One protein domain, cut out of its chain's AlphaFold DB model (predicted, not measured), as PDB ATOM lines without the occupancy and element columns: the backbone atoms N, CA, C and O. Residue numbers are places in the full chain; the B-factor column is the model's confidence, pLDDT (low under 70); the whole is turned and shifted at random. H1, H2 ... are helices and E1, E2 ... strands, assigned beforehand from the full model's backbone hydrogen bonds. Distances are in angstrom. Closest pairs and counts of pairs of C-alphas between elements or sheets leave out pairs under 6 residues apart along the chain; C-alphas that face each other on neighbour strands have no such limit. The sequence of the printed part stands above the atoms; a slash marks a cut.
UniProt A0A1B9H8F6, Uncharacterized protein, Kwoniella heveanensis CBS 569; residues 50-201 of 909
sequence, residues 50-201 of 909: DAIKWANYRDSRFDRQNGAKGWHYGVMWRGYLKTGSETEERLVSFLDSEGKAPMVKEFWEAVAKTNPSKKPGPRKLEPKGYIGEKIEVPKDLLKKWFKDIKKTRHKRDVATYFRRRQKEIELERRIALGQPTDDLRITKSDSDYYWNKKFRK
ATOM      1  N   ASP A  50      54.613 -12.368 161.855       85.25
ATOM      2  CA  ASP A  50      54.096 -11.647 163.029       85.25
ATOM      3  C   ASP A  50      53.206 -10.455 162.632       85.25
ATOM      4  O   ASP A  50      52.157 -10.193 163.223       85.25
ATOM      5  N   ALA A  51      53.731  -9.628 161.718       89.31
ATOM      6  CA  ALA A  51      53.231  -8.288 161.434       89.31
ATOM      7  C   ALA A  51      53.951  -7.629 160.244       89.31
ATOM      8  O   ALA A  51      55.155  -7.798 160.032       89.31
ATOM      9  N   ILE A  52      53.237  -6.751 159.537       91.56
ATOM     10  CA  ILE A  52      53.784  -5.882 158.482       91.56
ATOM     11  C   ILE A  52      54.258  -4.549 159.096       91.56
ATOM     12  O   ILE A  52      53.467  -3.819 159.691       91.56
ATOM     13  N   LYS A  53      55.535  -4.180 158.928       91.31
ATOM     14  CA  LYS A  53      56.075  -2.862 159.335       91.31
ATOM     15  C   LYS A  53      55.644  -1.747 158.378       91.31
ATOM     16  O   LYS A  53      55.275  -0.651 158.800       91.31
ATOM     17  N   TRP A  54      55.765  -2.006 157.078       92.75
ATOM     18  CA  TRP A  54      55.546  -1.038 156.005       92.75
ATOM     19  C   TRP A  54      55.326  -1.741 154.664       92.75
ATOM     20  O   TRP A  54      55.707  -2.896 154.497       92.75
ATOM     21  N   ALA A  55      54.757  -1.019 153.702       95.25
ATOM     22  CA  ALA A  55      54.646  -1.415 152.303       95.25
ATOM     23  C   ALA A  55      55.400  -0.410 151.412       95.25
ATOM     24  O   ALA A  55      55.254   0.799 151.581       95.25
ATOM     25  N   ASN A  56      56.196  -0.901 150.467       94.69
ATOM     26  CA  ASN A  56      57.018  -0.142 149.527       94.69
ATOM     27  C   ASN A  56      56.640  -0.533 148.092       94.69
ATOM     28  O   ASN A  56      56.752  -1.699 147.716       94.69
ATOM     29  N   TYR A  57      56.167   0.408 147.280       95.44
ATOM     30  CA  TYR A  57      55.800   0.131 145.892       95.44
ATOM     31  C   TYR A  57      57.020   0.287 144.981       95.44
ATOM     32  O   TYR A  57      57.499   1.401 144.749       95.44
ATOM     33  N   ARG A  58      57.531  -0.821 144.432       93.19
ATOM     34  CA  ARG A  58      58.762  -0.837 143.619       93.19
ATOM     35  C   ARG A  58      58.640  -1.679 142.347       93.19
ATOM     36  O   ARG A  58      57.653  -2.377 142.123       93.19
ATOM     37  N   ASP A  59      59.646  -1.556 141.484       91.44
ATOM     38  CA  ASP A  59      59.769  -2.281 140.215       91.44
ATOM     39  C   ASP A  59      60.851  -3.363 140.332       91.44
ATOM     40  O   ASP A  59      61.986  -3.165 139.896       91.44
ATOM     41  N   SER A  60      60.512  -4.516 140.919       85.31
ATOM     42  CA  SER A  60      61.437  -5.652 141.097       85.31
ATOM     43  C   SER A  60      61.639  -6.455 139.798       85.31
ATOM     44  O   SER A  60      61.652  -7.684 139.783       85.31
ATOM     45  N   ARG A  61      61.784  -5.735 138.676       82.69
ATOM     46  CA  ARG A  61      62.215  -6.246 137.364       82.69
ATOM     47  C   ARG A  61      63.725  -6.284 137.191       82.69
ATOM     48  O   ARG A  61      64.208  -7.068 136.380       82.69
ATOM     49  N   PHE A  62      64.443  -5.427 137.910       73.94
ATOM     50  CA  PHE A  62      65.906  -5.376 137.882       73.94
ATOM     51  C   PHE A  62      66.535  -6.276 138.953       73.94
ATOM     52  O   PHE A  62      67.611  -6.831 138.728       73.94
ATOM     53  N   ASP A  63      65.834  -6.494 140.068       73.06
ATOM     54  CA  ASP A  63      66.171  -7.540 141.029       73.06
ATOM     55  C   ASP A  63      65.862  -8.916 140.426       73.06
ATOM     56  O   ASP A  63      64.801  -9.140 139.841       73.06
ATOM     57  N   ARG A  64      66.807  -9.854 140.555       51.97
ATOM     58  CA  ARG A  64      66.892 -11.087 139.744       51.97
ATOM     59  C   ARG A  64      65.842 -12.170 140.065       51.97
ATOM     60  O   ARG A  64      66.036 -13.326 139.710       51.97
ATOM     61  N   GLN A  65      64.749 -11.818 140.741       51.84
ATOM     62  CA  GLN A  65      63.718 -12.740 141.226       51.84
ATOM     63  C   GLN A  65      62.308 -12.236 140.847       51.84
ATOM     64  O   GLN A  65      61.580 -11.612 141.620       51.84
ATOM     65  N   ASN A  66      61.895 -12.556 139.617       57.25
ATOM     66  CA  ASN A  66      60.499 -12.546 139.153       57.25
ATOM     67  C   ASN A  66      59.775 -11.185 139.007       57.25
ATOM     68  O   ASN A  66      58.610 -11.068 139.387       57.25
ATOM     69  N   GLY A  67      60.401 -10.171 138.401       56.81
ATOM     70  CA  GLY A  67      59.763  -9.361 137.340       56.81
ATOM     71  C   GLY A  67      58.584  -8.408 137.650       56.81
ATOM     72  O   GLY A  67      57.976  -7.878 136.707       56.81
ATOM     73  N   ALA A  68      58.206  -8.183 138.911       77.00
ATOM     74  CA  ALA A  68      56.916  -7.575 139.259       77.00
ATOM     75  C   ALA A  68      56.977  -6.073 139.616       77.00
ATOM     76  O   ALA A  68      57.863  -5.614 140.333       77.00
ATOM     77  N   LYS A  69      55.958  -5.319 139.174       91.81
ATOM     78  CA  LYS A  69      55.614  -3.987 139.708       91.81
ATOM     79  C   LYS A  69      54.483  -4.145 140.711       91.81
ATOM     80  O   LYS A  69      53.393  -4.550 140.312       91.81
ATOM     81  N   GLY A  70      54.720  -3.810 141.973       94.25
ATOM     82  CA  GLY A  70      53.738  -4.015 143.035       94.25
ATOM     83  C   GLY A  70      54.219  -3.514 144.389       94.25
ATOM     84  O   GLY A  70      55.306  -2.941 144.499       94.25
ATOM     85  N   TRP A  71      53.398  -3.741 145.412       95.69
ATOM     86  CA  TRP A  71      53.802  -3.533 146.796       95.69
ATOM     87  C   TRP A  71      54.677  -4.694 147.276       95.69
ATOM     88  O   TRP A  71      54.395  -5.864 147.018       95.69
ATOM     89  N   HIS A  72      55.741  -4.337 147.980       93.62
ATOM     90  CA  HIS A  72      56.569  -5.224 148.779       93.62
ATOM     91  C   HIS A  72      56.411  -4.838 150.249       93.62
ATOM     92  O   HIS A  72      56.329  -3.654 150.570       93.62
ATOM     93  N   TYR A  73      56.362  -5.815 151.141       93.00
ATOM     94  CA  TYR A  73      56.007  -5.628 152.539       93.00
ATOM     95  C   TYR A  73      57.218  -5.934 153.420       93.00
ATOM     96  O   TYR A  73      57.725  -7.052 153.425       93.00
ATOM     97  N   GLY A  74      57.690  -4.940 154.169       91.38
ATOM     98  CA  GLY A  74      58.737  -5.131 155.169       91.38
ATOM     99  C   GLY A  74      58.146  -5.817 156.396       91.38
ATOM    100  O   GLY A  74      57.390  -5.191 157.138       91.38
ATOM    101  N   VAL A  75      58.466  -7.089 156.615       90.06
ATOM    102  CA  VAL A  75      57.793  -7.966 157.599       90.06
ATOM    103  C   VAL A  75      58.533  -8.107 158.932       90.06
ATOM    104  O   VAL A  75      59.651  -7.619 159.107       90.06
ATOM    105  N   MET A  76      57.898  -8.762 159.898       85.31
ATOM    106  CA  MET A  76      58.495  -9.304 161.120       85.31
ATOM    107  C   MET A  76      58.188 -10.802 161.198       85.31
ATOM    108  O   MET A  76      57.125 -11.217 160.754       85.31
ATOM    109  N   TRP A  77      59.112 -11.578 161.764       81.62
ATOM    110  CA  TRP A  77      59.046 -13.042 161.829       81.62
ATOM    111  C   TRP A  77      59.345 -13.520 163.250       81.62
ATOM    112  O   TRP A  77      60.335 -13.044 163.822       81.62
ATOM    113  N   ARG A  78      58.569 -14.469 163.787       71.75
ATOM    114  CA  ARG A  78      58.790 -15.152 165.081       71.75
ATOM    115  C   ARG A  78      59.223 -14.222 166.231       71.75
ATOM    116  O   ARG A  78      60.123 -14.544 167.002       71.75
ATOM    117  N   GLY A  79      58.678 -13.013 166.334       60.00
ATOM    118  CA  GLY A  79      59.092 -12.047 167.357       60.00
ATOM    119  C   GLY A  79      60.509 -11.467 167.199       60.00
ATOM    120  O   GLY A  79      61.059 -10.936 168.170       60.00
ATOM    121  N   TYR A  80      61.108 -11.464 165.998       61.28
ATOM    122  CA  TYR A  80      62.457 -10.935 165.730       61.28
ATOM    123  C   TYR A  80      62.496  -9.715 164.798       61.28
ATOM    124  O   TYR A  80      62.248  -9.770 163.598       61.28
ATOM    125  N   LEU A  81      62.917  -8.580 165.362       55.69
ATOM    126  CA  LEU A  81      63.370  -7.388 164.649       55.69
ATOM    127  C   LEU A  81      64.870  -7.556 164.357       55.69
ATOM    128  O   LEU A  81      65.730  -6.880 164.938       55.69
ATOM    129  N   LYS A  82      65.188  -8.558 163.529       54.94
ATOM    130  CA  LYS A  82      66.567  -8.909 163.179       54.94
ATOM    131  C   LYS A  82      67.175  -7.728 162.417       54.94
ATOM    132  O   LYS A  82      66.633  -7.245 161.427       54.94
ATOM    133  N   THR A  83      68.261  -7.183 162.953       42.28
ATOM    134  CA  THR A  83      68.823  -5.908 162.496       42.28
ATOM    135  C   THR A  83      69.320  -6.039 161.058       42.28
ATOM    136  O   THR A  83      70.236  -6.818 160.809       42.28
ATOM    137  N   GLY A  84      68.720  -5.303 160.121       43.12
ATOM    138  CA  GLY A  84      69.023  -5.434 158.692       43.12
ATOM    139  C   GLY A  84      68.302  -6.580 157.969       43.12
ATOM    140  O   GLY A  84      68.555  -6.772 156.786       43.12
ATOM    141  N   SER A  85      67.371  -7.308 158.609       49.69
ATOM    142  CA  SER A  85      66.384  -8.105 157.864       49.69
ATOM    143  C   SER A  85      65.257  -7.192 157.366       49.69
ATOM    144  O   SER A  85      64.126  -7.205 157.864       49.69
ATOM    145  N   GLU A  86      65.584  -6.375 156.371       63.47
ATOM    146  CA  GLU A  86      64.601  -5.727 155.499       63.47
ATOM    147  C   GLU A  86      64.133  -6.745 154.447       63.47
ATOM    148  O   GLU A  86      64.295  -6.565 153.244       63.47
ATOM    149  N   THR A  87      63.599  -7.875 154.925       78.00
ATOM    150  CA  THR A  87      62.948  -8.881 154.084       78.00
ATOM    151  C   THR A  87      61.671  -8.265 153.513       78.00
ATOM    152  O   THR A  87      60.746  -7.916 154.248       78.00
ATOM    153  N   GLU A  88      61.691  -8.031 152.198       87.00
ATOM    154  CA  GLU A  88      60.650  -7.346 151.425       87.00
ATOM    155  C   GLU A  88      59.756  -8.359 150.703       87.00
ATOM    156  O   GLU A  88      59.867  -8.579 149.488       87.00
ATOM    157  N   GLU A  89      58.852  -8.954 151.477       89.94
ATOM    158  CA  GLU A  89      57.941  -9.993 151.015       89.94
ATOM    159  C   GLU A  89      56.927  -9.487 149.993       89.94
ATOM    160  O   GLU A  89      56.561  -8.311 149.952       89.94
ATOM    161  N   ARG A  90      56.451 -10.388 149.136       90.38
ATOM    162  CA  ARG A  90      55.419 -10.081 148.137       90.38
ATOM    163  C   ARG A  90      54.051 -10.473 148.665       90.38
ATOM    164  O   ARG A  90      53.959 -11.339 149.517       90.38
ATOM    165  N   LEU A  91      52.986  -9.934 148.067       92.81
ATOM    166  CA  LEU A  91      51.600 -10.355 148.332       92.81
ATOM    167  C   LEU A  91      51.419 -11.888 148.352       92.81
ATOM    168  O   LEU A  91      50.631 -12.387 149.146       92.81
ATOM    169  N   VAL A  92      52.160 -12.614 147.504       90.12
ATOM    170  CA  VAL A  92      52.148 -14.085 147.419       90.12
ATOM    171  C   VAL A  92      52.577 -14.746 148.734       90.12
ATOM    172  O   VAL A  92      51.944 -15.710 149.137       90.12
ATOM    173  N   SER A  93      53.565 -14.186 149.442       88.88
ATOM    174  CA  SER A  93      54.055 -14.669 150.744       88.88
ATOM    175  C   SER A  93      53.047 -14.486 151.896       88.88
ATOM    176  O   SER A  93      53.354 -14.823 153.033       88.88
ATOM    177  N   PHE A  94      51.870 -13.910 151.627       91.81
ATOM    178  CA  PHE A  94      50.774 -13.740 152.587       91.81
ATOM    179  C   PHE A  94      49.489 -14.445 152.142       91.81
ATOM    180  O   PHE A  94      48.450 -14.219 152.763       91.81
ATOM    181  N   LEU A  95      49.512 -15.202 151.039       92.88
ATOM    182  CA  LEU A  95      48.340 -15.945 150.586       92.88
ATOM    183  C   LEU A  95      48.193 -17.210 151.431       92.88
ATOM    184  O   LEU A  95      49.073 -18.064 151.418       92.88
ATOM    185  N   ASP A  96      47.067 -17.323 152.128       90.56
ATOM    186  CA  ASP A  96      46.637 -18.578 152.738       90.56
ATOM    187  C   ASP A  96      46.272 -19.628 151.669       90.56
ATOM    188  O   ASP A  96      46.205 -19.346 150.466       90.56
ATOM    189  N   SER A  97      45.999 -20.857 152.111       89.88
ATOM    190  CA  SER A  97      45.584 -21.971 151.248       89.88
ATOM    191  C   SER A  97      44.258 -21.733 150.507       89.88
ATOM    192  O   SER A  97      43.964 -22.437 149.540       89.88
ATOM    193  N   GLU A  98      43.476 -20.716 150.888       92.44
ATOM    194  CA  GLU A  98      42.275 -20.267 150.175       92.44
ATOM    195  C   GLU A  98      42.554 -19.117 149.181       92.44
ATOM    196  O   GLU A  98      41.627 -18.593 148.551       92.44
ATOM    197  N   GLY A  99      43.814 -18.692 149.031       91.75
ATOM    198  CA  GLY A  99      44.236 -17.607 148.144       91.75
ATOM    199  C   GLY A  99      43.866 -16.204 148.640       91.75
ATOM    200  O   GLY A  99      43.749 -15.275 147.832       91.75
ATOM    201  N   LYS A 100      43.651 -16.023 149.947       93.56
ATOM    202  CA  LYS A 100      43.335 -14.734 150.583       93.56
ATOM    203  C   LYS A 100      44.566 -14.239 151.348       93.56
ATOM    204  O   LYS A 100      45.370 -15.023 151.822       93.56
ATOM    205  N   ALA A 101      44.717 -12.919 151.486       94.81
ATOM    206  CA  ALA A 101      45.802 -12.323 152.274       94.81
ATOM    207  C   ALA A 101      45.243 -11.566 153.493       94.81
ATOM    208  O   ALA A 101      45.063 -10.342 153.416       94.81
ATOM    209  N   PRO A 102      44.913 -12.250 154.607       94.81
ATOM    210  CA  PRO A 102      44.217 -11.636 155.740       94.81
ATOM    211  C   PRO A 102      45.026 -10.507 156.393       94.81
ATOM    212  O   PRO A 102      44.476  -9.431 156.635       94.81
ATOM    213  N   MET A 103      46.336 -10.688 156.595       93.88
ATOM    214  CA  MET A 103      47.188  -9.658 157.203       93.88
ATOM    215  C   MET A 103      47.388  -8.436 156.291       93.88
ATOM    216  O   MET A 103      47.313  -7.299 156.758       93.88
ATOM    217  N   VAL A 104      47.572  -8.644 154.982       96.25
ATOM    218  CA  VAL A 104      47.680  -7.548 153.998       96.25
ATOM    219  C   VAL A 104      46.356  -6.787 153.878       96.25
ATOM    220  O   VAL A 104      46.347  -5.559 153.775       96.25
ATOM    221  N   LYS A 105      45.220  -7.490 153.960       96.06
ATOM    222  CA  LYS A 105      43.894  -6.869 154.029       96.06
ATOM    223  C   LYS A 105      43.740  -6.024 155.299       96.06
ATOM    224  O   LYS A 105      43.332  -4.870 155.187       96.06
ATOM    225  N   GLU A 106      44.098  -6.540 156.479       96.25
ATOM    226  CA  GLU A 106      44.031  -5.768 157.731       96.25
ATOM    227  C   GLU A 106      44.954  -4.534 157.690       96.25
ATOM    228  O   GLU A 106      44.532  -3.438 158.072       96.25
ATOM    229  N   PHE A 107      46.166  -4.673 157.137       96.75
ATOM    230  CA  PHE A 107      47.087  -3.561 156.881       96.75
ATOM    231  C   PHE A 107      46.430  -2.462 156.034       96.75
ATOM    232  O   PHE A 107      46.353  -1.311 156.472       96.75
ATOM    233  N   TRP A 108      45.900  -2.796 154.850       97.25
ATOM    234  CA  TRP A 108      45.283  -1.800 153.969       97.25
ATOM    235  C   TRP A 108      43.962  -1.245 154.509       97.25
ATOM    236  O   TRP A 108      43.658  -0.079 154.261       97.25
ATOM    237  N   GLU A 109      43.194  -2.007 155.290       96.31
ATOM    238  CA  GLU A 109      42.011  -1.494 155.990       96.31
ATOM    239  C   GLU A 109      42.375  -0.506 157.108       96.31
ATOM    240  O   GLU A 109      41.672   0.490 157.291       96.31
ATOM    241  N   ALA A 110      43.476  -0.720 157.835       96.38
ATOM    242  CA  ALA A 110      43.968   0.248 158.812       96.38
ATOM    243  C   ALA A 110      44.566   1.494 158.139       96.38
ATOM    244  O   ALA A 110      44.249   2.612 158.546       96.38
ATOM    245  N   VAL A 111      45.362   1.327 157.077       96.12
ATOM    246  CA  VAL A 111      45.868   2.447 156.263       96.12
ATOM    247  C   VAL A 111      44.706   3.255 155.674       96.12
ATOM    248  O   VAL A 111      44.750   4.479 155.682       96.12
ATOM    249  N   ALA A 112      43.622   2.611 155.232       94.69
ATOM    250  CA  ALA A 112      42.435   3.302 154.728       94.69
ATOM    251  C   ALA A 112      41.693   4.127 155.798       94.69
ATOM    252  O   ALA A 112      41.041   5.112 155.449       94.69
ATOM    253  N   LYS A 113      41.778   3.747 157.084       93.19
ATOM    254  CA  LYS A 113      41.218   4.526 158.207       93.19
ATOM    255  C   LYS A 113      42.033   5.795 158.473       93.19
ATOM    256  O   LYS A 113      41.441   6.829 158.758       93.19
ATOM    257  N   THR A 114      43.363   5.736 158.360       90.50
ATOM    258  CA  THR A 114      44.248   6.900 158.579       90.50
ATOM    259  C   THR A 114      44.418   7.776 157.337       90.50
ATOM    260  O   THR A 114      44.590   8.987 157.457       90.50
ATOM    261  N   ASN A 115      44.351   7.192 156.140       91.69
ATOM    262  CA  ASN A 115      44.484   7.875 154.858       91.69
ATOM    263  C   ASN A 115      43.483   7.303 153.828       91.69
ATOM    264  O   ASN A 115      43.825   6.405 153.051       91.69
ATOM    265  N   PRO A 116      42.253   7.852 153.754       91.56
ATOM    266  CA  PRO A 116      41.203   7.356 152.860       91.56
ATOM    267  C   PRO A 116      41.573   7.326 151.369       91.56
ATOM    268  O   PRO A 116      41.002   6.535 150.620       91.56
ATOM    269  N   SER A 117      42.556   8.126 150.928       91.00
ATOM    270  CA  SER A 117      43.046   8.111 149.536       91.00
ATOM    271  C   SER A 117      43.737   6.796 149.140       91.00
ATOM    272  O   SER A 117      43.862   6.498 147.952       91.00
ATOM    273  N   LYS A 118      44.156   5.995 150.130       92.00
ATOM    274  CA  LYS A 118      44.813   4.691 149.958       92.00
ATOM    275  C   LYS A 118      43.896   3.501 150.223       92.00
ATOM    276  O   LYS A 118      44.369   2.370 150.290       92.00
ATOM    277  N   LYS A 119      42.579   3.722 150.304       92.38
ATOM    278  CA  LYS A 119      41.605   2.631 150.387       92.38
ATOM    279  C   LYS A 119      41.676   1.742 149.128       92.38
ATOM    280  O   LYS A 119      41.526   2.267 148.021       92.38
ATOM    281  N   PRO A 120      41.877   0.417 149.257       92.62
ATOM    282  CA  PRO A 120      41.841  -0.484 148.112       92.62
ATOM    283  C   PRO A 120      40.431  -0.544 147.499       92.62
ATOM    284  O   PRO A 120      39.419  -0.309 148.164       92.62
ATOM    285  N   GLY A 121      40.355  -0.838 146.198       91.25
ATOM    286  CA  GLY A 121      39.072  -0.978 145.501       91.25
ATOM    287  C   GLY A 121      38.329  -2.258 145.918       91.25
ATOM    288  O   GLY A 121      38.979  -3.235 146.269       91.25
ATOM    289  N   PRO A 122      36.989  -2.334 145.791       88.19
ATOM    290  CA  PRO A 122      36.164  -3.427 146.341       88.19
ATOM    291  C   PRO A 122      36.385  -4.824 145.719       88.19
ATOM    292  O   PRO A 122      35.681  -5.767 146.060       88.19
ATOM    293  N   ARG A 123      37.334  -4.964 144.785       89.88
ATOM    294  CA  ARG A 123      37.789  -6.231 144.180       89.88
ATOM    295  C   ARG A 123      39.323  -6.313 144.097       89.88
ATOM    296  O   ARG A 123      39.861  -6.936 143.187       89.88
ATOM    297  N   LYS A 124      40.040  -5.594 144.965       92.19
ATOM    298  CA  LYS A 124      41.508  -5.574 145.025       92.19
ATOM    299  C   LYS A 124      41.958  -5.649 146.476       92.19
ATOM    300  O   LYS A 124      41.384  -4.971 147.317       92.19
ATOM    301  N   LEU A 125      43.005  -6.425 146.738       92.38
ATOM    302  CA  LEU A 125      43.674  -6.434 148.043       92.38
ATOM    303  C   LEU A 125      44.521  -5.165 148.240       92.38
ATOM    304  O   LEU A 125      44.625  -4.665 149.352       92.38
ATOM    305  N   GLU A 126      45.056  -4.604 147.151       95.38
ATOM    306  CA  GLU A 126      46.019  -3.498 147.182       95.38
ATOM    307  C   GLU A 126      45.504  -2.224 146.471       95.38
ATOM    308  O   GLU A 126      44.821  -2.312 145.436       95.38
ATOM    309  N   PRO A 127      45.855  -1.018 146.963       96.00
ATOM    310  CA  PRO A 127      45.655   0.238 146.243       96.00
ATOM    311  C   PRO A 127      46.705   0.432 145.133       96.00
ATOM    312  O   PRO A 127      47.712  -0.271 145.057       96.00
ATOM    313  N   LYS A 128      46.507   1.432 144.264       94.94
ATOM    314  CA  LYS A 128      47.544   1.845 143.299       94.94
ATOM    315  C   LYS A 128      48.647   2.634 144.018       94.94
ATOM    316  O   LYS A 128      48.350   3.677 144.605       94.94
ATOM    317  N   GLY A 129      49.890   2.164 143.921       94.19
ATOM    318  CA  GLY A 129      51.086   2.900 144.342       94.19
ATOM    319  C   GLY A 129      51.820   3.584 143.183       94.19
ATOM    320  O   GLY A 129      51.486   3.378 142.012       94.19
ATOM    321  N   TYR A 130      52.829   4.390 143.514       95.81
ATOM    322  CA  TYR A 130      53.842   4.900 142.579       95.81
ATOM    323  C   TYR A 130      55.239   4.413 142.987       95.81
ATOM    324  O   TYR A 130      55.465   4.091 144.145       95.81
ATOM    325  N   ILE A 131      56.181   4.311 142.041       94.06
ATOM    326  CA  ILE A 131      57.510   3.737 142.326       94.06
ATOM    327  C   ILE A 131      58.244   4.603 143.361       94.06
ATOM    328  O   ILE A 131      58.386   5.808 143.160       94.06
ATOM    329  N   GLY A 132      58.694   3.978 144.452       91.00
ATOM    330  CA  GLY A 132      59.286   4.648 145.613       91.00
ATOM    331  C   GLY A 132      58.267   5.130 146.655       91.00
ATOM    332  O   GLY A 132      58.642   5.850 147.578       91.00
ATOM    333  N   GLU A 133      56.984   4.776 146.533       94.94
ATOM    334  CA  GLU A 133      55.999   5.057 147.578       94.94
ATOM    335  C   GLU A 133      56.148   4.084 148.751       94.94
ATOM    336  O   GLU A 133      55.858   2.897 148.613       94.94
ATOM    337  N   LYS A 134      56.538   4.603 149.921       93.81
ATOM    338  CA  LYS A 134      56.610   3.855 151.182       93.81
ATOM    339  C   LYS A 134      55.490   4.304 152.125       93.81
ATOM    340  O   LYS A 134      55.332   5.495 152.384       93.81
ATOM    341  N   ILE A 135      54.709   3.350 152.626       95.06
ATOM    342  CA  ILE A 135      53.586   3.546 153.552       95.06
ATOM    343  C   ILE A 135      53.851   2.711 154.803       95.06
ATOM    344  O   ILE A 135      54.016   1.497 154.715       95.06
ATOM    345  N   GLU A 136      53.885   3.345 155.972       93.31
ATOM    346  CA  GLU A 136      54.095   2.650 157.246       93.31
ATOM    347  C   GLU A 136      52.783   2.163 157.871       93.31
ATOM    348  O   GLU A 136      51.711   2.731 157.643       93.31
ATOM    349  N   VAL A 137      52.875   1.111 158.687       94.31
ATOM    350  CA  VAL A 137      51.737   0.574 159.440       94.31
ATOM    351  C   VAL A 137      51.184   1.608 160.442       94.31
ATOM    352  O   VAL A 137      51.953   2.235 161.179       94.31
ATOM    353  N   PRO A 138      49.853   1.786 160.539       95.06
ATOM    354  CA  PRO A 138      49.249   2.587 161.598       95.06
ATOM    355  C   PRO A 138      49.622   2.063 162.988       95.06
ATOM    356  O   PRO A 138      49.518   0.865 163.264       95.06
ATOM    357  N   LYS A 139      50.020   2.973 163.886       91.75
ATOM    358  CA  LYS A 139      50.583   2.624 165.202       91.75
ATOM    359  C   LYS A 139      49.677   1.711 166.031       91.75
ATOM    360  O   LYS A 139      50.182   0.873 166.771       91.75
ATOM    361  N   ASP A 140      48.363   1.855 165.897       93.56
ATOM    362  CA  ASP A 140      47.391   1.116 166.704       93.56
ATOM    363  C   ASP A 140      47.120  -0.297 166.171       93.56
ATOM    364  O   ASP A 140      46.935  -1.214 166.969       93.56
ATOM    365  N   LEU A 141      47.224  -0.515 164.852       94.38
ATOM    366  CA  LEU A 141      47.260  -1.870 164.287       94.38
ATOM    367  C   LEU A 141      48.537  -2.597 164.723       94.38
ATOM    368  O   LEU A 141      48.483  -3.745 165.150       94.38
ATOM    369  N   LEU A 142      49.680  -1.909 164.704       90.62
ATOM    370  CA  LEU A 142      50.927  -2.510 165.163       90.62
ATOM    371  C   LEU A 142      50.887  -2.854 166.660       90.62
ATOM    372  O   LEU A 142      51.299  -3.943 167.050       90.62
ATOM    373  N   LYS A 143      50.333  -1.967 167.501       90.38
ATOM    374  CA  LYS A 143      50.059  -2.260 168.919       90.38
ATOM    375  C   LYS A 143      49.133  -3.469 169.091       90.38
ATOM    376  O   LYS A 143      49.338  -4.217 170.042       90.38
ATOM    377  N   LYS A 144      48.132  -3.657 168.220       92.06
ATOM    378  CA  LYS A 144      47.243  -4.831 168.233       92.06
ATOM    379  C   LYS A 144      48.040  -6.108 167.952       92.06
ATOM    380  O   LYS A 144      48.092  -6.962 168.829       92.06
ATOM    381  N   TRP A 145      48.750  -6.192 166.824       90.88
ATOM    382  CA  TRP A 145      49.570  -7.370 166.502       90.88
ATOM    383  C   TRP A 145      50.597  -7.680 167.604       90.88
ATOM    384  O   TRP A 145      50.640  -8.800 168.095       90.88
ATOM    385  N   PHE A 146      51.325  -6.683 168.128       85.81
ATOM    386  CA  PHE A 146      52.238  -6.878 169.270       85.81
ATOM    387  C   PHE A 146      51.544  -7.295 170.587       85.81
ATOM    388  O   PHE A 146      52.214  -7.826 171.473       85.81
ATOM    389  N   LYS A 147      50.236  -7.052 170.765       86.56
ATOM    390  CA  LYS A 147      49.448  -7.582 171.898       86.56
ATOM    391  C   LYS A 147      48.990  -9.022 171.656       86.56
ATOM    392  O   LYS A 147      48.907  -9.780 172.617       86.56
ATOM    393  N   ASP A 148      48.732  -9.400 170.410       84.94
ATOM    394  CA  ASP A 148      48.371 -10.771 170.050       84.94
ATOM    395  C   ASP A 148      49.604 -11.699 170.089       84.94
ATOM    396  O   ASP A 148      49.567 -12.704 170.793       84.94
ATOM    397  N   ILE A 149      50.746 -11.285 169.521       78.50
ATOM    398  CA  ILE A 149      52.050 -11.991 169.603       78.50
ATOM    399  C   ILE A 149      52.532 -12.168 171.060       78.50
ATOM    400  O   ILE A 149      53.213 -13.130 171.407       78.50
ATOM    401  N   LYS A 150      52.150 -11.262 171.973       65.44
ATOM    402  CA  LYS A 150      52.474 -11.403 173.407       65.44
ATOM    403  C   LYS A 150      51.836 -12.634 174.063       65.44
ATOM    404  O   LYS A 150      52.315 -13.033 175.123       65.44
ATOM    405  N   LYS A 151      50.800 -13.224 173.457       70.38
ATOM    406  CA  LYS A 151      50.190 -14.493 173.889       70.38
ATOM    407  C   LYS A 151      51.039 -15.694 173.451       70.38
ATOM    408  O   LYS A 151      51.133 -16.673 174.182       70.38
ATOM    409  N   THR A 152      51.711 -15.605 172.302       56.91
ATOM    410  CA  THR A 152      52.464 -16.694 171.653       56.91
ATOM    411  C   THR A 152      53.960 -16.682 172.013       56.91
ATOM    412  O   THR A 152      54.835 -16.801 171.166       56.91
ATOM    413  N   ARG A 153      54.259 -16.590 173.320       56.66
ATOM    414  CA  ARG A 153      55.587 -16.750 173.971       56.66
ATOM    415  C   ARG A 153      56.589 -15.575 173.949       56.66
ATOM    416  O   ARG A 153      57.541 -15.636 174.728       56.66
ATOM    417  N   HIS A 154      56.455 -14.501 173.159       61.97
ATOM    418  CA  HIS A 154      57.522 -13.468 173.066       61.97
ATOM    419  C   HIS A 154      57.126 -12.054 173.556       61.97
ATOM    420  O   HIS A 154      56.526 -11.243 172.848       61.97
ATOM    421  N   LYS A 155      57.547 -11.703 174.788       64.62
ATOM    422  CA  LYS A 155      57.316 -10.385 175.428       64.62
ATOM    423  C   LYS A 155      58.187  -9.261 174.828       64.62
ATOM    424  O   LYS A 155      59.155  -8.809 175.439       64.62
ATOM    425  N   ARG A 156      57.813  -8.775 173.641       69.81
ATOM    426  CA  ARG A 156      58.425  -7.594 173.000       69.81
ATOM    427  C   ARG A 156      57.923  -6.265 173.568       69.81
ATOM    428  O   ARG A 156      56.782  -6.156 174.022       69.81
ATOM    429  N   ASP A 157      58.749  -5.229 173.443       77.94
ATOM    430  CA  ASP A 157      58.375  -3.841 173.717       77.94
ATOM    431  C   ASP A 157      58.124  -3.047 172.418       77.94
ATOM    432  O   ASP A 157      58.980  -2.942 171.536       77.94
ATOM    433  N   VAL A 158      56.936  -2.444 172.333       82.38
ATOM    434  CA  VAL A 158      56.491  -1.604 171.213       82.38
ATOM    435  C   VAL A 158      57.234  -0.260 171.185       82.38
ATOM    436  O   VAL A 158      57.480   0.283 170.107       82.38
ATOM    437  N   ALA A 159      57.647   0.281 172.338       84.50
ATOM    438  CA  ALA A 159      58.429   1.517 172.390       84.50
ATOM    439  C   ALA A 159      59.851   1.310 171.836       84.50
ATOM    440  O   ALA A 159      60.370   2.166 171.115       84.50
ATOM    441  N   THR A 160      60.453   0.146 172.094       82.75
ATOM    442  CA  THR A 160      61.722  -0.285 171.495       82.75
ATOM    443  C   THR A 160      61.594  -0.424 169.976       82.75
ATOM    444  O   THR A 160      62.431   0.139 169.269       82.75
ATOM    445  N   TYR A 161      60.520  -1.036 169.448       84.62
ATOM    446  CA  TYR A 161      60.252  -1.020 167.998       84.62
ATOM    447  C   TYR A 161      60.239   0.409 167.436       84.62
ATOM    448  O   TYR A 161      60.998   0.715 166.516       84.62
ATOM    449  N   PHE A 162      59.414   1.304 167.999       87.06
ATOM    450  CA  PHE A 162      59.278   2.660 167.459       87.06
ATOM    451  C   PHE A 162      60.588   3.448 167.530       87.06
ATOM    452  O   PHE A 162      60.879   4.213 166.616       87.06
ATOM    453  N   ARG A 163      61.418   3.227 168.554       86.62
ATOM    454  CA  ARG A 163      62.747   3.844 168.657       86.62
ATOM    455  C   ARG A 163      63.696   3.375 167.553       86.62
ATOM    456  O   ARG A 163      64.404   4.199 166.975       86.62
ATOM    457  N   ARG A 164      63.701   2.074 167.241       85.62
ATOM    458  CA  ARG A 164      64.511   1.500 166.153       85.62
ATOM    459  C   ARG A 164      64.026   2.008 164.795       85.62
ATOM    460  O   ARG A 164      64.828   2.552 164.042       85.62
ATOM    461  N   ARG A 165      62.712   1.982 164.549       86.06
ATOM    462  CA  ARG A 165      62.112   2.523 163.320       86.06
ATOM    463  C   ARG A 165      62.358   4.030 163.161       86.06
ATOM    464  O   ARG A 165      62.626   4.480 162.056       86.06
ATOM    465  N   GLN A 166      62.365   4.811 164.243       88.12
ATOM    466  CA  GLN A 166      62.707   6.239 164.184       88.12
ATOM    467  C   GLN A 166      64.174   6.475 163.778       88.12
ATOM    468  O   GLN A 166      64.439   7.402 163.011       88.12
ATOM    469  N   LYS A 167      65.118   5.634 164.237       90.19
ATOM    470  CA  LYS A 167      66.507   5.653 163.739       90.19
ATOM    471  C   LYS A 167      66.587   5.267 162.263       90.19
ATOM    472  O   LYS A 167      67.287   5.939 161.519       90.19
ATOM    473  N   GLU A 168      65.852   4.239 161.835       87.50
ATOM    474  CA  GLU A 168      65.781   3.826 160.425       87.50
ATOM    475  C   GLU A 168      65.243   4.950 159.525       87.50
ATOM    476  O   GLU A 168      65.866   5.267 158.521       87.50
ATOM    477  N   ILE A 169      64.153   5.624 159.905       87.94
ATOM    478  CA  ILE A 169      63.585   6.749 159.139       87.94
ATOM    479  C   ILE A 169      64.579   7.916 159.026       87.94
ATOM    480  O   ILE A 169      64.700   8.530 157.965       87.94
ATOM    481  N   GLU A 170      65.308   8.235 160.101       91.88
ATOM    482  CA  GLU A 170      66.324   9.293 160.064       91.88
ATOM    483  C   GLU A 170      67.562   8.870 159.252       91.88
ATOM    484  O   GLU A 170      68.145   9.692 158.547       91.88
ATOM    485  N   LEU A 171      67.931   7.584 159.283       90.25
ATOM    486  CA  LEU A 171      68.990   7.000 158.456       90.25
ATOM    487  C   LEU A 171      68.620   7.062 156.966       90.25
ATOM    488  O   LEU A 171      69.395   7.589 156.169       90.25
ATOM    489  N   GLU A 172      67.413   6.614 156.603       87.69
ATOM    490  CA  GLU A 172      66.830   6.730 155.259       87.69
ATOM    491  C   GLU A 172      66.846   8.197 154.781       87.69
ATOM    492  O   GLU A 172      67.301   8.489 153.671       87.69
ATOM    493  N   ARG A 173      66.437   9.144 155.643       91.94
ATOM    494  CA  ARG A 173      66.494  10.589 155.363       91.94
ATOM    495  C   ARG A 173      67.923  11.078 155.123       91.94
ATOM    496  O   ARG A 173      68.151  11.795 154.149       91.94
ATOM    497  N   ARG A 174      68.884  10.745 155.991       93.62
ATOM    498  CA  ARG A 174      70.269  11.224 155.852       93.62
ATOM    499  C   ARG A 174      70.961  10.654 154.619       93.62
ATOM    500  O   ARG A 174      71.652  11.408 153.940       93.62
ATOM    501  N   ILE A 175      70.706   9.389 154.276       90.81
ATOM    502  CA  ILE A 175      71.165   8.779 153.018       90.81
ATOM    503  C   ILE A 175      70.608   9.562 151.820       90.81
ATOM    504  O   ILE A 175      71.374   9.959 150.944       90.81
ATOM    505  N   ALA A 176      69.306   9.872 151.812       89.75
ATOM    506  CA  ALA A 176      68.680  10.667 150.750       89.75
ATOM    507  C   ALA A 176      69.206  12.119 150.655       89.75
ATOM    508  O   ALA A 176      69.115  12.734 149.595       89.75
ATOM    509  N   LEU A 177      69.775  12.658 151.740       95.38
ATOM    510  CA  LEU A 177      70.426  13.975 151.793       95.38
ATOM    511  C   LEU A 177      71.953  13.929 151.572       95.38
ATOM    512  O   LEU A 177      72.587  14.983 151.576       95.38
ATOM    513  N   GLY A 178      72.560  12.747 151.410       94.81
ATOM    514  CA  GLY A 178      74.017  12.587 151.303       94.81
ATOM    515  C   GLY A 178      74.795  12.948 152.579       94.81
ATOM    516  O   GLY A 178      75.967  13.311 152.503       94.81
ATOM    517  N   GLN A 179      74.145  12.898 153.744       96.81
ATOM    518  CA  GLN A 179      74.734  13.224 155.047       96.81
ATOM    519  C   GLN A 179      75.393  11.995 155.706       96.81
ATOM    520  O   GLN A 179      74.993  10.869 155.410       96.81
ATOM    521  N   PRO A 180      76.369  12.175 156.623       93.62
ATOM    522  CA  PRO A 180      76.975  11.068 157.368       93.62
ATOM    523  C   PRO A 180      75.961  10.344 158.269       93.62
ATOM    524  O   PRO A 180      75.024  10.954 158.794       93.62
ATOM    525  N   THR A 181      76.164   9.037 158.444       95.19
ATOM    526  CA  THR A 181      75.155   8.085 158.949       95.19
ATOM    527  C   THR A 181      75.606   7.211 160.123       95.19
ATOM    528  O   THR A 181      74.792   6.456 160.660       95.19
ATOM    529  N   ASP A 182      76.877   7.276 160.530       90.69
ATOM    530  CA  ASP A 182      77.476   6.319 161.476       90.69
ATOM    531  C   ASP A 182      76.834   6.333 162.877       90.69
ATOM    532  O   ASP A 182      76.779   5.302 163.545       90.69
ATOM    533  N   ASP A 183      76.283   7.474 163.298       89.00
ATOM    534  CA  ASP A 183      75.531   7.670 164.547       89.00
ATOM    535  C   ASP A 183      74.106   7.083 164.515       89.00
ATOM    536  O   ASP A 183      73.525   6.779 165.560       89.00
ATOM    537  N   LEU A 184      73.539   6.906 163.317       90.56
ATOM    538  CA  LEU A 184      72.186   6.382 163.099       90.56
ATOM    539  C   LEU A 184      72.160   4.876 162.812       90.56
ATOM    540  O   LEU A 184      71.090   4.263 162.840       90.56
ATOM    541  N   ARG A 185      73.323   4.257 162.574       86.50
ATOM    542  CA  ARG A 185      73.446   2.811 162.375       86.50
ATOM    543  C   ARG A 185      72.906   2.058 163.596       86.50
ATOM    544  O   ARG A 185      73.356   2.270 164.720       86.50
ATOM    545  N   ILE A 186      71.956   1.148 163.378       83.44
ATOM    546  CA  ILE A 186      71.325   0.378 164.459       83.44
ATOM    547  C   ILE A 186      72.378  -0.514 165.136       83.44
ATOM    548  O   ILE A 186      72.998  -1.366 164.497       83.44
ATOM    549  N   THR A 187      72.580  -0.321 166.437       86.19
ATOM    550  CA  THR A 187      73.642  -0.972 167.220       86.19
ATOM    551  C   THR A 187      73.150  -2.225 167.953       86.19
ATOM    552  O   THR A 187      71.947  -2.463 168.068       86.19
ATOM    553  N   LYS A 188      74.066  -3.012 168.546       82.69
ATOM    554  CA  LYS A 188      73.684  -4.092 169.484       82.69
ATOM    555  C   LYS A 188      72.843  -3.554 170.654       82.69
ATOM    556  O   LYS A 188      71.862  -4.183 171.026       82.69
ATOM    557  N   SER A 189      73.172  -2.369 171.174       80.50
ATOM    558  CA  SER A 189      72.432  -1.672 172.240       80.50
ATOM    559  C   SER A 189      71.007  -1.245 171.870       80.50
ATOM    560  O   SER A 189      70.213  -0.986 172.770       80.50
ATOM    561  N   ASP A 190      70.668  -1.192 170.578       80.38
ATOM    562  CA  ASP A 190      69.303  -0.932 170.112       80.38
ATOM    563  C   ASP A 190      68.452  -2.214 170.023       80.38
ATOM    564  O   ASP A 190      67.254  -2.121 169.791       80.38
ATOM    565  N   SER A 191      69.036  -3.408 170.187       78.31
ATOM    566  CA  SER A 191      68.301  -4.678 170.124       78.31
ATOM    567  C   SER A 191      67.536  -4.974 171.413       78.31
ATOM    568  O   SER A 191      68.092  -4.884 172.509       78.31
ATOM    569  N   ASP A 192      66.290  -5.428 171.259       72.75
ATOM    570  CA  ASP A 192      65.344  -5.823 172.305       72.75
ATOM    571  C   ASP A 192      66.001  -6.710 173.384       72.75
ATOM    572  O   ASP A 192      65.801  -6.489 174.577       72.75
ATOM    573  N   TYR A 193      66.844  -7.671 172.977       78.75
ATOM    574  CA  TYR A 193      67.584  -8.555 173.886       78.75
ATOM    575  C   TYR A 193      68.530  -7.777 174.808       78.75
ATOM    576  O   TYR A 193      68.494  -7.949 176.024       78.75
ATOM    577  N   TYR A 194      69.369  -6.899 174.253       81.50
ATOM    578  CA  TYR A 194      70.329  -6.126 175.045       81.50
ATOM    579  C   TYR A 194      69.638  -5.028 175.858       81.50
ATOM    580  O   TYR A 194      70.080  -4.738 176.970       81.50
ATOM    581  N   TRP A 195      68.528  -4.472 175.361       78.38
ATOM    582  CA  TRP A 195      67.691  -3.540 176.114       78.38
ATOM    583  C   TRP A 195      67.057  -4.231 177.333       78.38
ATOM    584  O   TRP A 195      67.252  -3.782 178.462       78.38
ATOM    585  N   ASN A 196      66.426  -5.395 177.146       78.50
ATOM    586  CA  ASN A 196      65.869  -6.203 178.235       78.50
ATOM    587  C   ASN A 196      66.953  -6.721 179.195       78.50
ATOM    588  O   ASN A 196      66.761  -6.673 180.409       78.50
ATOM    589  N   LYS A 197      68.122  -7.155 178.699       84.50
ATOM    590  CA  LYS A 197      69.261  -7.590 179.533       84.50
ATOM    591  C   LYS A 197      69.830  -6.429 180.358       84.50
ATOM    592  O   LYS A 197      70.154  -6.623 181.531       84.50
ATOM    593  N   LYS A 198      69.867  -5.207 179.802       86.19
ATOM    594  CA  LYS A 198      70.181  -3.983 180.557       86.19
ATOM    595  C   LYS A 198      69.127  -3.729 181.638       86.19
ATOM    596  O   LYS A 198      69.502  -3.619 182.799       86.19
ATOM    597  N   PHE A 199      67.837  -3.713 181.297       83.75
ATOM    598  CA  PHE A 199      66.752  -3.461 182.257       83.75
ATOM    599  C   PHE A 199      66.681  -4.515 183.373       83.75
ATOM    600  O   PHE A 199      66.513  -4.150 184.534       83.75
ATOM    601  N   ARG A 200      66.899  -5.806 183.075       86.69
ATOM    602  CA  ARG A 200      67.051  -6.866 184.091       86.69
ATOM    603  C   ARG A 200      68.235  -6.582 185.024       86.69
ATOM    604  O   ARG A 200      68.064  -6.616 186.241       86.69
ATOM    605  N   LYS A 201      69.416  -6.251 184.481       92.50
ATOM    606  CA  LYS A 201      70.617  -5.918 185.275       92.50
ATOM    607  C   LYS A 201      70.421  -4.658 186.125       92.50
ATOM    608  O   LYS A 201      70.852  -4.622 187.273       92.50
TER     609      LYS A 201
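Overview. This is residues 50 to 201 of the 909 residues of an uncharacterized protein of Kwoniella heveanensis CBS 569 (UniProt A0A1B9H8F6). A small twisted sheet of four strands has helix H2 across one face and H3 near the beginning of E1; past H3 the long helix H4 stands clear of the sheet, and residues 177 to 191 fold back from its end to H5 at the far end of the model. The printed part has 152 residues, with named elements in the order E1 E2 E3 H1 H2 E4 H3 H4 H5: five helices and four strands, mixed in class. The sheet's order is E3 E2 E1 E4, all antiparallel. The whole is compact, with a radius of gyration of the C-alphas of 16.6 A and spans of 52 by 42 by 31 A.

Arrangement. Start with E1, residues 50 to 60, which bends by 77 degrees at residue 57. E2, residues 68 to 77, forms a hairpin with it; look for N 56 and O 72, 2.8 A apart. E2 forms another hairpin with E3, residues 88 to 90, where N 73 and O 89 are 2.8 A apart; these three make a meander, each strand the antiparallel neighbour of the one before. H1, residues 91 to 94, only grazes the sheet. H2, residues 102 to 114, touches H1 with residues 102 to 104 alone, the closest C-alphas being Phe 94 and Val 104 at 7.1 A. H2 is on the sheet at a height of 9.9 A and runs across the strands, at 83 degrees to E1 on the local plane. E4, residues 133 to 136, is the edge strand beside E1, with N 55 and O 135 at 2.8 A. H3, residues 139 to 151, only grazes the sheet; its closest C-alphas to E1 are Trp 145 and Ala 51, 6.3 A. H4, residues 158 to 176, is not on the sheet and is close to H3 but not clearly touching, with C-alphas 143 and 158 closest at 6.9 A. H5, residues 192 to 201, is close to H4 but not clearly touching, C-alphas 160 and 192 being closest at 6.7 A, at a steep tilt of 50 degrees, opposite ways. Every O i to N i+4 pair is within hydrogen-bond range in H2, H4 and H5; H3 has 8 of 9, and H1 is too short for one.

Along the chain. Find C-alpha 50 at (54.096, -11.647, 163.029), where E1 begins its 23.9 A; E2 spans 23.3 A. H2 is 18.8 A long and H3 19.2 A. H4 runs 26.8 A to C-alpha 176 at (68.680, 10.667, 150.750), and H5 ends at C-alpha 201, (70.617, -5.918, 185.275).

Size, cuts and confidence. The C-alphas of Arg 123 and Lys 201 are the two farthest apart, 52.6 A. The printed part has no cut. The links H2 to E4 and H4 to H5 are long. Confidence is under 70 at residues 64 to 67, 79 to 86, 150 and 152 to 156.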